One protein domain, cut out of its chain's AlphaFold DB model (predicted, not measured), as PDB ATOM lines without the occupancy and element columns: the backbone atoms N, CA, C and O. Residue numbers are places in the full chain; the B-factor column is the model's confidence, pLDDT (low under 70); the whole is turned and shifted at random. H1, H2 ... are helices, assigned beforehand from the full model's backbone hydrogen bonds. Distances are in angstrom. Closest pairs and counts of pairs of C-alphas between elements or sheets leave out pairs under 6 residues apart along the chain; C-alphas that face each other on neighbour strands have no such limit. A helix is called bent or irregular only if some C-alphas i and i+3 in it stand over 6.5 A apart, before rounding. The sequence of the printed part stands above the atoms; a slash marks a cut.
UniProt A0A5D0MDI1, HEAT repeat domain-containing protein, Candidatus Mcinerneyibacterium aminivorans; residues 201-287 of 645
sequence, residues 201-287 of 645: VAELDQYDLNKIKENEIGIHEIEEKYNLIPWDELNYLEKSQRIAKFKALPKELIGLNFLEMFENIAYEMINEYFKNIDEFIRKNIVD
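What this domain is: This is residues 201 to 287 of the 645 residues of the protein "HEAT repeat domain-containing protein" of Candidatus Mcinerneyibacterium aminivorans (UniProt A0A5D0MDI1). The longest helix, H5, and H3 lie side by side; short H4 packs on H3. H1 and H2 lie away from these three helices and touch no helix, with H3 between H2 and H5. The 87 printed residues include five helices, H1 to H5, no named strand: all helix, compact, radius of gyration of the C-alphas 12.6 A, spans 37 by 27 by 20 A.

How they stand to each other: H5, residues 267 to 284, touches H3, residues 236 to 245, at a shallow tilt of 31 degrees, the same way; the closest C-alphas, Ala 244 and Phe 280, are 4.2 A apart. H4, residues 258 to 263, makes a helical hairpin with H3; the closest C-alphas, Tyr 236 and Met 261, are 5.1 A apart. H1, residues 206 to 214, and H2, residues 219 to 225, touch no helix. Every O i to N i+4 pair is within hydrogen-bond range in H1 to H4, 12 of 14 in H5.

Where its parts are: H5 spans 26.0 A, ending at C-alpha 284 (-3.410, 36.194, -28.790); it is irregular, C-alphas 268 and 271 being 7.2 A apart. H1 begins at C-alpha 206 (6.039, 33.236, -39.171).

The domain as a whole: The printed part has no cut. The H3 to H4 link is long. Residues 234 and 266 to 268 have pLDDT under 70.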
ATOM      1  N   VAL A 201       3.909  50.162 -36.395       85.12
ATOM      2  CA  VAL A 201       3.451  48.772 -36.517       85.12
ATOM      3  C   VAL A 201       4.247  48.012 -37.577       85.12
ATOM      4  O   VAL A 201       4.666  48.601 -38.569       85.12
ATOM      5  N   ALA A 202       4.392  46.699 -37.399       84.56
ATOM      6  CA  ALA A 202       4.901  45.785 -38.421       84.56
ATOM      7  C   ALA A 202       4.141  44.455 -38.391       84.56
ATOM      8  O   ALA A 202       3.635  44.030 -37.346       84.56
ATOM      9  N   GLU A 203       4.065  43.795 -39.547       85.38
ATOM     10  CA  GLU A 203       3.630  42.404 -39.637       85.38
ATOM     11  C   GLU A 203       4.842  41.488 -39.471       85.38
ATOM     12  O   GLU A 203       5.760  41.508 -40.284       85.38
ATOM     13  N   LEU A 204       4.833  40.701 -38.396       88.25
ATOM     14  CA  LEU A 204       5.915  39.771 -38.089       88.25
ATOM     15  C   LEU A 204       5.800  38.515 -38.953       88.25
ATOM     16  O   LEU A 204       4.704  37.959 -39.108       88.25
ATOM     17  N   ASP A 205       6.934  38.054 -39.474       91.50
ATOM     18  CA  ASP A 205       7.016  36.802 -40.213       91.50
ATOM     19  C   ASP A 205       6.729  35.581 -39.310       91.50
ATOM     20  O   ASP A 205       6.751  35.639 -38.076       91.50
ATOM     21  N   GLN A 206       6.414  34.438 -39.924       91.88
ATOM     22  CA  GLN A 206       6.039  33.236 -39.171       91.88
ATOM     23  C   GLN A 206       7.192  32.676 -38.322       91.88
ATOM     24  O   GLN A 206       6.934  32.017 -37.311       91.88
ATOM     25  N   TYR A 207       8.441  32.925 -38.723       93.12
ATOM     26  CA  TYR A 207       9.626  32.463 -38.011       93.12
ATOM     27  C   TYR A 207       9.762  33.193 -36.670       93.12
ATOM     28  O   TYR A 207       9.824  32.550 -35.622       93.12
ATOM     29  N   ASP A 208       9.670  34.521 -36.680       92.44
ATOM     30  CA  ASP A 208       9.723  35.343 -35.470       92.44
ATOM     31  C   ASP A 208       8.529  35.088 -34.554       92.44
ATOM     32  O   ASP A 208       8.681  34.976 -33.339       92.44
ATOM     33  N   LEU A 209       7.329  34.911 -35.119       91.75
ATOM     34  CA  LEU A 209       6.143  34.564 -34.332       91.75
ATOM     35  C   LEU A 209       6.323  33.260 -33.542       91.75
ATOM     36  O   LEU A 209       5.817  33.153 -32.421       91.75
ATOM     37  N   ASN A 210       7.019  32.269 -34.105       92.06
ATOM     38  CA  ASN A 210       7.311  31.017 -33.408       92.06
ATOM     39  C   ASN A 210       8.335  31.234 -32.288       92.06
ATOM     40  O   ASN A 210       8.074  30.820 -31.157       92.06
ATOM     41  N   LYS A 211       9.405  31.989 -32.555       94.00
ATOM     42  CA  LYS A 211      10.403  32.356 -31.540       94.00
ATOM     43  C   LYS A 211       9.807  33.124 -30.363       94.00
ATOM     44  O   LYS A 211      10.105  32.824 -29.208       94.00
ATOM     45  N   ILE A 212       8.881  34.051 -30.617       92.44
ATOM     46  CA  ILE A 212       8.148  34.763 -29.555       92.44
ATOM     47  C   ILE A 212       7.356  33.779 -28.687       92.44
ATOM     48  O   ILE A 212       7.356  33.879 -27.459       92.44
ATOM     49  N   LYS A 213       6.684  32.800 -29.305       91.25
ATOM     50  CA  LYS A 213       5.925  31.754 -28.591       91.25
ATOM     51  C   LYS A 213       6.822  30.793 -27.807       91.25
ATOM     52  O   LYS A 213       6.314  30.061 -26.951       91.25
ATOM     53  N   GLU A 214       8.116  30.778 -28.098       92.38
ATOM     54  CA  GLU A 214       9.161  30.026 -27.390       92.38
ATOM     55  C   GLU A 214       9.877  30.886 -26.338       92.38
ATOM     56  O   GLU A 214      10.551  30.357 -25.461       92.38
ATOM     57  N   ASN A 215       9.574  32.191 -26.303       91.06
ATOM     58  CA  ASN A 215      10.256  33.217 -25.510       91.06
ATOM     59  C   ASN A 215      11.751  33.337 -25.851       91.06
ATOM     60  O   ASN A 215      12.549  33.649 -24.970       91.06
ATOM     61  N   GLU A 216      12.113  33.064 -27.104       92.19
ATOM     62  CA  GLU A 216      13.488  33.178 -27.597       92.19
ATOM     63  C   GLU A 216      13.845  34.597 -28.022       92.19
ATOM     64  O   GLU A 216      15.009  34.962 -27.919       92.19
ATOM     65  N   ILE A 217      12.861  35.375 -28.489       92.06
ATOM     66  CA  ILE A 217      13.048  36.781 -28.857       92.06
ATOM     67  C   ILE A 217      12.102  37.687 -28.069       92.06
ATOM     68  O   ILE A 217      10.925  37.351 -27.860       92.06
ATOM     69  N   GLY A 218      12.636  38.820 -27.620       91.50
ATOM     70  CA  GLY A 218      11.929  39.849 -26.859       91.50
ATOM     71  C   GLY A 218      11.458  41.025 -27.715       91.50
ATOM     72  O   GLY A 218      11.666  41.073 -28.927       91.50
ATOM     73  N   ILE A 219      10.810  42.004 -27.078       91.94
ATOM     74  CA  ILE A 219      10.305  43.199 -27.775       91.94
ATOM     75  C   ILE A 219      11.420  44.043 -28.418       91.94
ATOM     76  O   ILE A 219      11.252  44.472 -29.554       91.94
ATOM     77  N   HIS A 220      12.571  44.211 -27.761       92.50
ATOM     78  CA  HIS A 220      13.668  45.042 -28.277       92.50
ATOM     79  C   HIS A 220      14.294  44.487 -29.564       92.50
ATOM     80  O   HIS A 220      14.557  45.237 -30.498       92.50
ATOM     81  N   GLU A 221      14.462  43.165 -29.656       93.19
ATOM     82  CA  GLU A 221      14.977  42.517 -30.872       93.19
ATOM     83  C   GLU A 221      13.994  42.657 -32.042       93.19
ATOM     84  O   GLU A 221      14.402  42.829 -33.189       93.19
ATOM     85  N   ILE A 222      12.686  42.614 -31.761       92.25
ATOM     86  CA  ILE A 222      11.645  42.865 -32.767       92.25
ATOM     87  C   ILE A 222      11.688  44.326 -33.219       92.25
ATOM     88  O   ILE A 222      11.544  44.604 -34.409       92.25
ATOM     89  N   GLU A 223      11.875  45.259 -32.287       91.38
ATOM     90  CA  GLU A 223      11.951  46.687 -32.589       91.38
ATOM     91  C   GLU A 223      13.124  47.012 -33.510       91.38
ATOM     92  O   GLU A 223      12.929  47.684 -34.524       91.38
ATOM     93  N   GLU A 224      14.301  46.457 -33.221       91.69
ATOM     94  CA  GLU A 224      15.489  46.600 -34.059       91.69
ATOM     95  C   GLU A 224      15.294  45.933 -35.430       91.69
ATOM     96  O   GLU A 224      15.471  46.576 -36.466       91.69
ATOM     97  N   LYS A 225      14.845  44.667 -35.459       92.38
ATOM     98  CA  LYS A 225      14.691  43.895 -36.706       92.38
ATOM     99  C   LYS A 225      13.690  44.525 -37.680       92.38
ATOM    100  O   LYS A 225      13.900  44.459 -38.890       92.38
ATOM    101  N   TYR A 226      12.604  45.113 -37.177       89.50
ATOM    102  CA  TYR A 226      11.522  45.672 -37.998       89.50
ATOM    103  C   TYR A 226      11.534  47.205 -38.083       89.50
ATOM    104  O   TYR A 226      10.583  47.789 -38.614       89.50
ATOM    105  N   ASN A 227      12.596  47.859 -37.599       86.12
ATOM    106  CA  ASN A 227      12.737  49.317 -37.589       86.12
ATOM    107  C   ASN A 227      11.507  50.011 -36.960       86.12
ATOM    108  O   ASN A 227      10.888  50.901 -37.559       86.12
ATOM    109  N   LEU A 228      11.098  49.536 -35.779       83.19
ATOM    110  CA  LEU A 228       9.953  50.060 -35.035       83.19
ATOM    111  C   LEU A 228      10.386  51.126 -34.026       83.19
ATOM    112  O   LEU A 228      11.453  51.034 -33.430       83.19
ATOM    113  N   ILE A 229       9.504  52.093 -33.765       75.38
ATOM    114  CA  ILE A 229       9.659  53.027 -32.635       75.38
ATOM    115  C   ILE A 229       9.725  52.215 -31.328       75.38
ATOM    116  O   ILE A 229       8.870  51.346 -31.169       75.38
ATOM    117  N   PRO A 230      10.636  52.467 -30.375       83.75
ATOM    118  CA  PRO A 230      10.663  51.746 -29.100       83.75
ATOM    119  C   PRO A 230       9.330  51.796 -28.332       83.75
ATOM    120  O   PRO A 230       8.614  52.800 -28.352       83.75
ATOM    121  N   TRP A 231       8.967  50.715 -27.641       85.38
ATOM    122  CA  TRP A 231       7.684  50.564 -26.943       85.38
ATOM    123  C   TRP A 231       7.421  51.685 -25.938       85.38
ATOM    124  O   TRP A 231       6.298  52.186 -25.844       85.38
ATOM    125  N   ASP A 232       8.452  52.100 -25.209       79.75
ATOM    126  CA  ASP A 232       8.348  53.147 -24.193       79.75
ATOM    127  C   ASP A 232       8.170  54.544 -24.801       79.75
ATOM    128  O   ASP A 232       7.627  55.441 -24.154       79.75
ATOM    129  N   GLU A 233       8.533  54.713 -26.072       73.81
ATOM    130  CA  GLU A 233       8.361  55.961 -26.806       73.81
ATOM    131  C   GLU A 233       6.980  56.090 -27.454       73.81
ATOM    132  O   GLU A 233       6.550  57.214 -27.731       73.81
ATOM    133  N   LEU A 234       6.260  54.981 -27.642       69.38
ATOM    134  CA  LEU A 234       4.909  55.008 -28.191       69.38
ATOM    135  C   LEU A 234       3.914  55.700 -27.261       69.38
ATOM    136  O   LEU A 234       3.884  55.475 -26.043       69.38
ATOM    137  N   ASN A 235       2.989  56.445 -27.860       72.31
ATOM    138  CA  ASN A 235       1.808  56.889 -27.144       72.31
ATOM    139  C   ASN A 235       0.803  55.742 -26.908       72.31
ATOM    140  O   ASN A 235       0.911  54.641 -27.445       72.31
ATOM    141  N   TYR A 236      -0.211  55.983 -26.076       82.12
ATOM    142  CA  TYR A 236      -1.150  54.937 -25.659       82.12
ATOM    143  C   TYR A 236      -2.064  54.404 -26.775       82.12
ATOM    144  O   TYR A 236      -2.431  53.226 -26.746       82.12
ATOM    145  N   LEU A 237      -2.418  55.228 -27.766       79.31
ATOM    146  CA  LEU A 237      -3.170  54.768 -28.933       79.31
ATOM    147  C   LEU A 237      -2.282  53.892 -29.820       79.31
ATOM    148  O   LEU A 237      -2.695  52.800 -30.207       79.31
ATOM    149  N   GLU A 238      -1.052  54.319 -30.075       81.00
ATOM    150  CA  GLU A 238      -0.073  53.569 -30.864       81.00
ATOM    151  C   GLU A 238       0.299  52.239 -30.220       81.00
ATOM    152  O   GLU A 238       0.379  51.222 -30.906       81.00
ATOM    153  N   LYS A 239       0.435  52.206 -28.888       88.69
ATOM    154  CA  LYS A 239       0.586  50.957 -28.128       88.69
ATOM    155  C   LYS A 239      -0.555  49.998 -28.446       88.69
ATOM    156  O   LYS A 239      -0.299  48.829 -28.730       88.69
ATOM    157  N   SER A 240      -1.800  50.487 -28.475       92.19
ATOM    158  CA  SER A 240      -2.957  49.666 -28.855       92.19
ATOM    159  C   SER A 240      -2.901  49.205 -30.323       92.19
ATOM    160  O   SER A 240      -3.184  48.040 -30.602       92.19
ATOM    161  N   GLN A 241      -2.481  50.067 -31.254       89.31
ATOM    162  CA  GLN A 241      -2.338  49.728 -32.677       89.31
ATOM    163  C   GLN A 241      -1.246  48.671 -32.900       89.31
ATOM    164  O   GLN A 241      -1.455  47.712 -33.648       89.31
ATOM    165  N   ARG A 242      -0.102  48.798 -32.216       90.81
ATOM    166  CA  ARG A 242       1.013  47.846 -32.288       90.81
ATOM    167  C   ARG A 242       0.602  46.468 -31.802       90.81
ATOM    168  O   ARG A 242       0.758  45.494 -32.538       90.81
ATOM    169  N   ILE A 243       0.016  46.371 -30.608       93.12
ATOM    170  CA  ILE A 243      -0.397  45.063 -30.081       93.12
ATOM    171  C   ILE A 243      -1.491  44.431 -30.943       93.12
ATOM    172  O   ILE A 243      -1.472  43.220 -31.135       93.12
ATOM    173  N   ALA A 244      -2.387  45.217 -31.551       93.31
ATOM    174  CA  ALA A 244      -3.401  44.689 -32.465       93.31
ATOM    175  C   ALA A 244      -2.788  43.948 -33.669       93.31
ATOM    176  O   ALA A 244      -3.391  43.005 -34.191       93.31
ATOM    177  N   LYS A 245      -1.579  44.323 -34.107       91.12
ATOM    178  CA  LYS A 245      -0.857  43.640 -35.194       91.12
ATOM    179  C   LYS A 245      -0.088  42.404 -34.739       91.12
ATOM    180  O   LYS A 245       0.054  41.471 -35.530       91.12
ATOM    181  N   PHE A 246       0.320  42.334 -33.477       88.81
ATOM    182  CA  PHE A 246       1.049  41.185 -32.947       88.81
ATOM    183  C   PHE A 246       0.164  39.931 -32.873       88.81
ATOM    184  O   PHE A 246      -0.889  39.915 -32.236       88.81
ATOM    185  N   LYS A 247       0.609  38.851 -33.528       88.81
ATOM    186  CA  LYS A 247      -0.011  37.507 -33.467       88.81
ATOM    187  C   LYS A 247       0.621  36.600 -32.401       88.81
ATOM    188  O   LYS A 247       0.230  35.442 -32.253       88.81
ATOM    189  N   ALA A 248       1.636  37.104 -31.712       89.81
ATOM    190  CA  ALA A 248       2.278  36.477 -30.572       89.81
ATOM    191  C   ALA A 248       2.755  37.589 -29.637       89.81
ATOM    192  O   ALA A 248       3.249  38.612 -30.106       89.81
ATOM    193  N   LEU A 249       2.604  37.390 -28.328       91.62
ATOM    194  CA  LEU A 249       2.974  38.394 -27.334       91.62
ATOM    195  C   LEU A 249       4.417  38.169 -26.842       91.62
ATOM    196  O   LEU A 249       4.676  37.094 -26.280       91.62
ATOM    197  N   PRO A 250       5.337  39.139 -27.026       92.31
ATOM    198  CA  PRO A 250       6.673  39.112 -26.428       92.31
ATOM    199  C   PRO A 250       6.619  39.000 -24.906       92.31
ATOM    200  O   PRO A 250       5.652  39.438 -24.277       92.31
ATOM    201  N   LYS A 251       7.650  38.396 -24.311       91.38
ATOM    202  CA  LYS A 251       7.681  38.069 -22.878       91.38
ATOM    203  C   LYS A 251       7.559  39.318 -22.002       91.38
ATOM    204  O   LYS A 251       6.856  39.280 -20.996       91.38
ATOM    205  N   GLU A 252       8.190  40.412 -22.407       91.81
ATOM    206  CA  GLU A 252       8.204  41.704 -21.708       91.81
ATOM    207  C   GLU A 252       6.820  42.357 -21.704       91.81
ATOM    208  O   GLU A 252       6.451  43.054 -20.763       91.81
ATOM    209  N   LEU A 253       6.011  42.070 -22.726       91.06
ATOM    210  CA  LEU A 253       4.640  42.555 -22.835       91.06
ATOM    211  C   LEU A 253       3.632  41.609 -22.153       91.06
ATOM    212  O   LEU A 253       2.428  41.878 -22.132       91.06
ATOM    213  N   ILE A 254       4.073  40.511 -21.526       89.44
ATOM    214  CA  ILE A 254       3.200  39.702 -20.666       89.44
ATOM    215  C   ILE A 254       2.896  40.505 -19.399       89.44
ATOM    216  O   ILE A 254       3.627  40.471 -18.417       89.44
ATOM    217  N   GLY A 255       1.766  41.205 -19.412       85.31
ATOM    218  CA  GLY A 255       1.386  42.116 -18.330       85.31
ATOM    219  C   GLY A 255       0.774  43.429 -18.808       85.31
ATOM    220  O   GLY A 255       0.423  44.243 -17.961       85.31
ATOM    221  N   LEU A 256       0.613  43.611 -20.128       90.75
ATOM    222  CA  LEU A 256      -0.039  44.771 -20.744       90.75
ATOM    223  C   LEU A 256      -1.247  45.270 -19.953       90.75
ATOM    224  O   LEU A 256      -2.236  44.556 -19.787       90.75
ATOM    225  N   ASN A 257      -1.197  46.532 -19.546       91.31
ATOM    226  CA  ASN A 257      -2.271  47.163 -18.804       91.31
ATOM    227  C   ASN A 257      -3.264  47.832 -19.765       91.31
ATOM    228  O   ASN A 257      -3.090  48.978 -20.180       91.31
ATOM    229  N   PHE A 258      -4.321  47.106 -20.139       95.75
ATOM    230  CA  PHE A 258      -5.364  47.656 -21.010       95.75
ATOM    231  C   PHE A 258      -6.015  48.894 -20.400       95.75
ATOM    232  O   PHE A 258      -6.246  49.871 -21.108       95.75
ATOM    233  N   LEU A 259      -6.270  48.865 -19.092       92.31
ATOM    234  CA  LEU A 259      -6.896  49.972 -18.385       92.31
ATOM    235  C   LEU A 259      -6.048  51.244 -18.474       92.31
ATOM    236  O   LEU A 259      -6.582  52.290 -18.820       92.31
ATOM    237  N   GLU A 260      -4.739  51.149 -18.255       87.38
ATOM    238  CA  GLU A 260      -3.840  52.303 -18.377       87.38
ATOM    239  C   GLU A 260      -3.868  52.905 -19.789       87.38
ATOM    240  O   GLU A 260      -3.967  54.124 -19.938       87.38
ATOM    241  N   MET A 261      -3.848  52.067 -20.833       88.00
ATOM    242  CA  MET A 261      -4.004  52.561 -22.205       88.00
ATOM    243  C   MET A 261      -5.347  53.278 -22.376       88.00
ATOM    244  O   MET A 261      -5.380  54.405 -22.858       88.00
ATOM    245  N   PHE A 262      -6.449  52.671 -21.926       88.50
ATOM    246  CA  PHE A 262      -7.786  53.259 -22.033       88.50
ATOM    247  C   PHE A 262      -7.907  54.600 -21.300       88.50
ATOM    248  O   PHE A 262      -8.483  55.551 -21.828       88.50
ATOM    249  N   GLU A 263      -7.358  54.702 -20.090       82.06
ATOM    250  CA  GLU A 263      -7.419  55.917 -19.279       82.06
ATOM    251  C   GLU A 263      -6.725  57.105 -19.937       82.06
ATOM    252  O   GLU A 263      -7.089  58.246 -19.643       82.06
ATOM    253  N   ASN A 264      -5.755  56.855 -20.814       74.81
ATOM    254  CA  ASN A 264      -4.960  57.877 -21.482       74.81
ATOM    255  C   ASN A 264      -5.368  58.130 -22.940       74.81
ATOM    256  O   ASN A 264      -4.694  58.887 -23.637       74.81
ATOM    257  N   ILE A 265      -6.487  57.557 -23.384       73.31
ATOM    258  CA  ILE A 265      -7.009  57.723 -24.741       73.31
ATOM    259  C   ILE A 265      -8.045  58.847 -24.810       73.31
ATOM    260  O   ILE A 265      -8.943  58.963 -23.970       73.31
ATOM    261  N   ALA A 266      -7.920  59.690 -25.838       65.31
ATOM    262  CA  ALA A 266      -8.893  60.727 -26.160       65.31
ATOM    263  C   ALA A 266     -10.281  60.126 -26.442       65.31
ATOM    264  O   ALA A 266     -10.409  59.038 -27.006       65.31
ATOM    265  N   TYR A 267     -11.343  60.853 -26.086       67.81
ATOM    266  CA  TYR A 267     -12.719  60.349 -26.181       67.81
ATOM    267  C   TYR A 267     -13.099  59.932 -27.613       67.81
ATOM    268  O   TYR A 267     -13.786  58.933 -27.818       67.81
ATOM    269  N   GLU A 268     -12.613  60.673 -28.605       69.44
ATOM    270  CA  GLU A 268     -12.828  60.453 -30.035       69.44
ATOM    271  C   GLU A 268     -12.185  59.148 -30.525       69.44
ATOM    272  O   GLU A 268     -12.698  58.513 -31.445       69.44
ATOM    273  N   MET A 269     -11.108  58.714 -29.867       75.38
ATOM    274  CA  MET A 269     -10.305  57.548 -30.249       75.38
ATOM    275  C   MET A 269     -10.731  56.266 -29.515       75.38
ATOM    276  O   MET A 269     -10.215  55.187 -29.796       75.38
ATOM    277  N   ILE A 270     -11.722  56.342 -28.617       83.25
ATOM    278  CA  ILE A 270     -12.235  55.188 -27.859       83.25
ATOM    279  C   ILE A 270     -12.688  54.045 -28.785       83.25
ATOM    280  O   ILE A 270     -12.476  52.874 -28.474       83.25
ATOM    281  N   ASN A 271     -13.321  54.363 -29.918       85.62
ATOM    282  CA  ASN A 271     -13.777  53.342 -30.868       85.62
ATOM    283  C   ASN A 271     -12.607  52.579 -31.490       85.62
ATOM    284  O   ASN A 271     -12.657  51.355 -31.596       85.62
ATOM    285  N   GLU A 272     -11.566  53.306 -31.889       86.88
ATOM    286  CA  GLU A 272     -10.364  52.719 -32.466       86.88
ATOM    287  C   GLU A 272      -9.627  51.864 -31.437       86.88
ATOM    288  O   GLU A 272      -9.276  50.722 -31.720       86.88
ATOM    289  N   TYR A 273      -9.509  52.359 -30.207       93.00
ATOM    290  CA  TYR A 273      -8.950  51.590 -29.105       93.00
ATOM    291  C   TYR A 273      -9.661  50.249 -28.897       93.00
ATOM    292  O   TYR A 273      -9.010  49.207 -28.865       93.00
ATOM    293  N   PHE A 274     -10.995  50.237 -28.786       97.00
ATOM    294  CA  PHE A 274     -11.724  48.981 -28.579       97.00
ATOM    295  C   PHE A 274     -11.592  48.024 -29.762       97.00
ATOM    296  O   PHE A 274     -11.494  46.817 -29.544       97.00
ATOM    297  N   LYS A 275     -11.533  48.543 -30.994       96.25
ATOM    298  CA  LYS A 275     -11.239  47.737 -32.185       96.25
ATOM    299  C   LYS A 275      -9.859  47.076 -32.075       96.25
ATOM    300  O   LYS A 275      -9.742  45.876 -32.308       96.25
ATOM    301  N   ASN A 276      -8.845  47.834 -31.668       95.50
ATOM    302  CA  ASN A 276      -7.482  47.335 -31.493       95.50
ATOM    303  C   ASN A 276      -7.392  46.273 -30.383       95.50
ATOM    304  O   ASN A 276      -6.755  45.237 -30.571       95.50
ATOM    305  N   ILE A 277      -8.070  46.486 -29.250       97.44
ATOM    306  CA  ILE A 277      -8.137  45.506 -28.154       97.44
ATOM    307  C   ILE A 277      -8.864  44.223 -28.581       97.44
ATOM    308  O   ILE A 277      -8.400  43.129 -28.259       97.44
ATOM    309  N   ASP A 278      -9.968  44.331 -29.323       98.00
ATOM    310  CA  ASP A 278     -10.685  43.170 -29.862       98.00
ATOM    311  C   ASP A 278      -9.790  42.346 -30.802       98.00
ATOM    312  O   ASP A 278      -9.660  41.132 -30.627       98.00
ATOM    313  N   GLU A 279      -9.107  43.006 -31.743       97.25
ATOM    314  CA  GLU A 279      -8.178  42.358 -32.675       97.25
ATOM    315  C   GLU A 279      -7.006  41.691 -31.935       97.25
ATOM    316  O   GLU A 279      -6.674  40.534 -32.216       97.25
ATOM    317  N   PHE A 280      -6.432  42.372 -30.936       97.06
ATOM    318  CA  PHE A 280      -5.371  41.826 -30.089       97.06
ATOM    319  C   PHE A 280      -5.815  40.553 -29.356       97.06
ATOM    320  O   PHE A 280      -5.131  39.525 -29.430       97.06
ATOM    321  N   ILE A 281      -6.963  40.599 -28.670       97.75
ATOM    322  CA  ILE A 281      -7.482  39.465 -27.896       97.75
ATOM    323  C   ILE A 281      -7.756  38.278 -28.818       97.75
ATOM    324  O   ILE A 281      -7.323  37.166 -28.514       97.75
ATOM    325  N   ARG A 282      -8.403  38.499 -29.970       97.25
ATOM    326  CA  ARG A 282      -8.699  37.429 -30.939       97.25
ATOM    327  C   ARG A 282      -7.452  36.695 -31.411       97.25
ATOM    328  O   ARG A 282      -7.472  35.471 -31.518       97.25
ATOM    329  N   LYS A 283      -6.368  37.429 -31.664       94.88
ATOM    330  CA  LYS A 283      -5.108  36.864 -32.164       94.88
ATOM    331  C   LYS A 283      -4.279  36.170 -31.087       94.88
ATOM    332  O   LYS A 283      -3.573  35.220 -31.407       94.88
ATOM    333  N   ASN A 284      -4.348  36.625 -29.833       95.12
ATOM    334  CA  ASN A 284      -3.410  36.194 -28.790       95.12
ATOM    335  C   ASN A 284      -4.031  35.302 -27.707       95.12
ATOM    336  O   ASN A 284      -3.293  34.615 -27.003       95.12
ATOM    337  N   ILE A 285      -5.363  35.229 -27.573       95.81
ATOM    338  CA  ILE A 285      -5.985  34.317 -26.592       95.81
ATOM    339  C   ILE A 285      -5.751  32.838 -26.936       95.81
ATOM    340  O   ILE A 285      -5.807  31.985 -26.056       95.81
ATOM    341  N   VAL A 286      -5.462  32.539 -28.207       93.44
ATOM    342  CA  VAL A 286      -5.163  31.189 -28.713       93.44
ATOM    343  C   VAL A 286      -3.720  30.740 -28.426       93.44
ATOM    344  O   VAL A 286      -3.338  29.631 -28.790       93.44
ATOM    345  N   ASP A 287      -2.896  31.583 -27.791       93.12
ATOM    346  CA  ASP A 287      -1.505  31.257 -27.456       93.12
ATOM    347  C   ASP A 287      -1.429  30.036 -26.526       93.12
ATOM    348  O   ASP A 287      -2.186  29.934 -25.559       93.12
TER     349      ASP A 287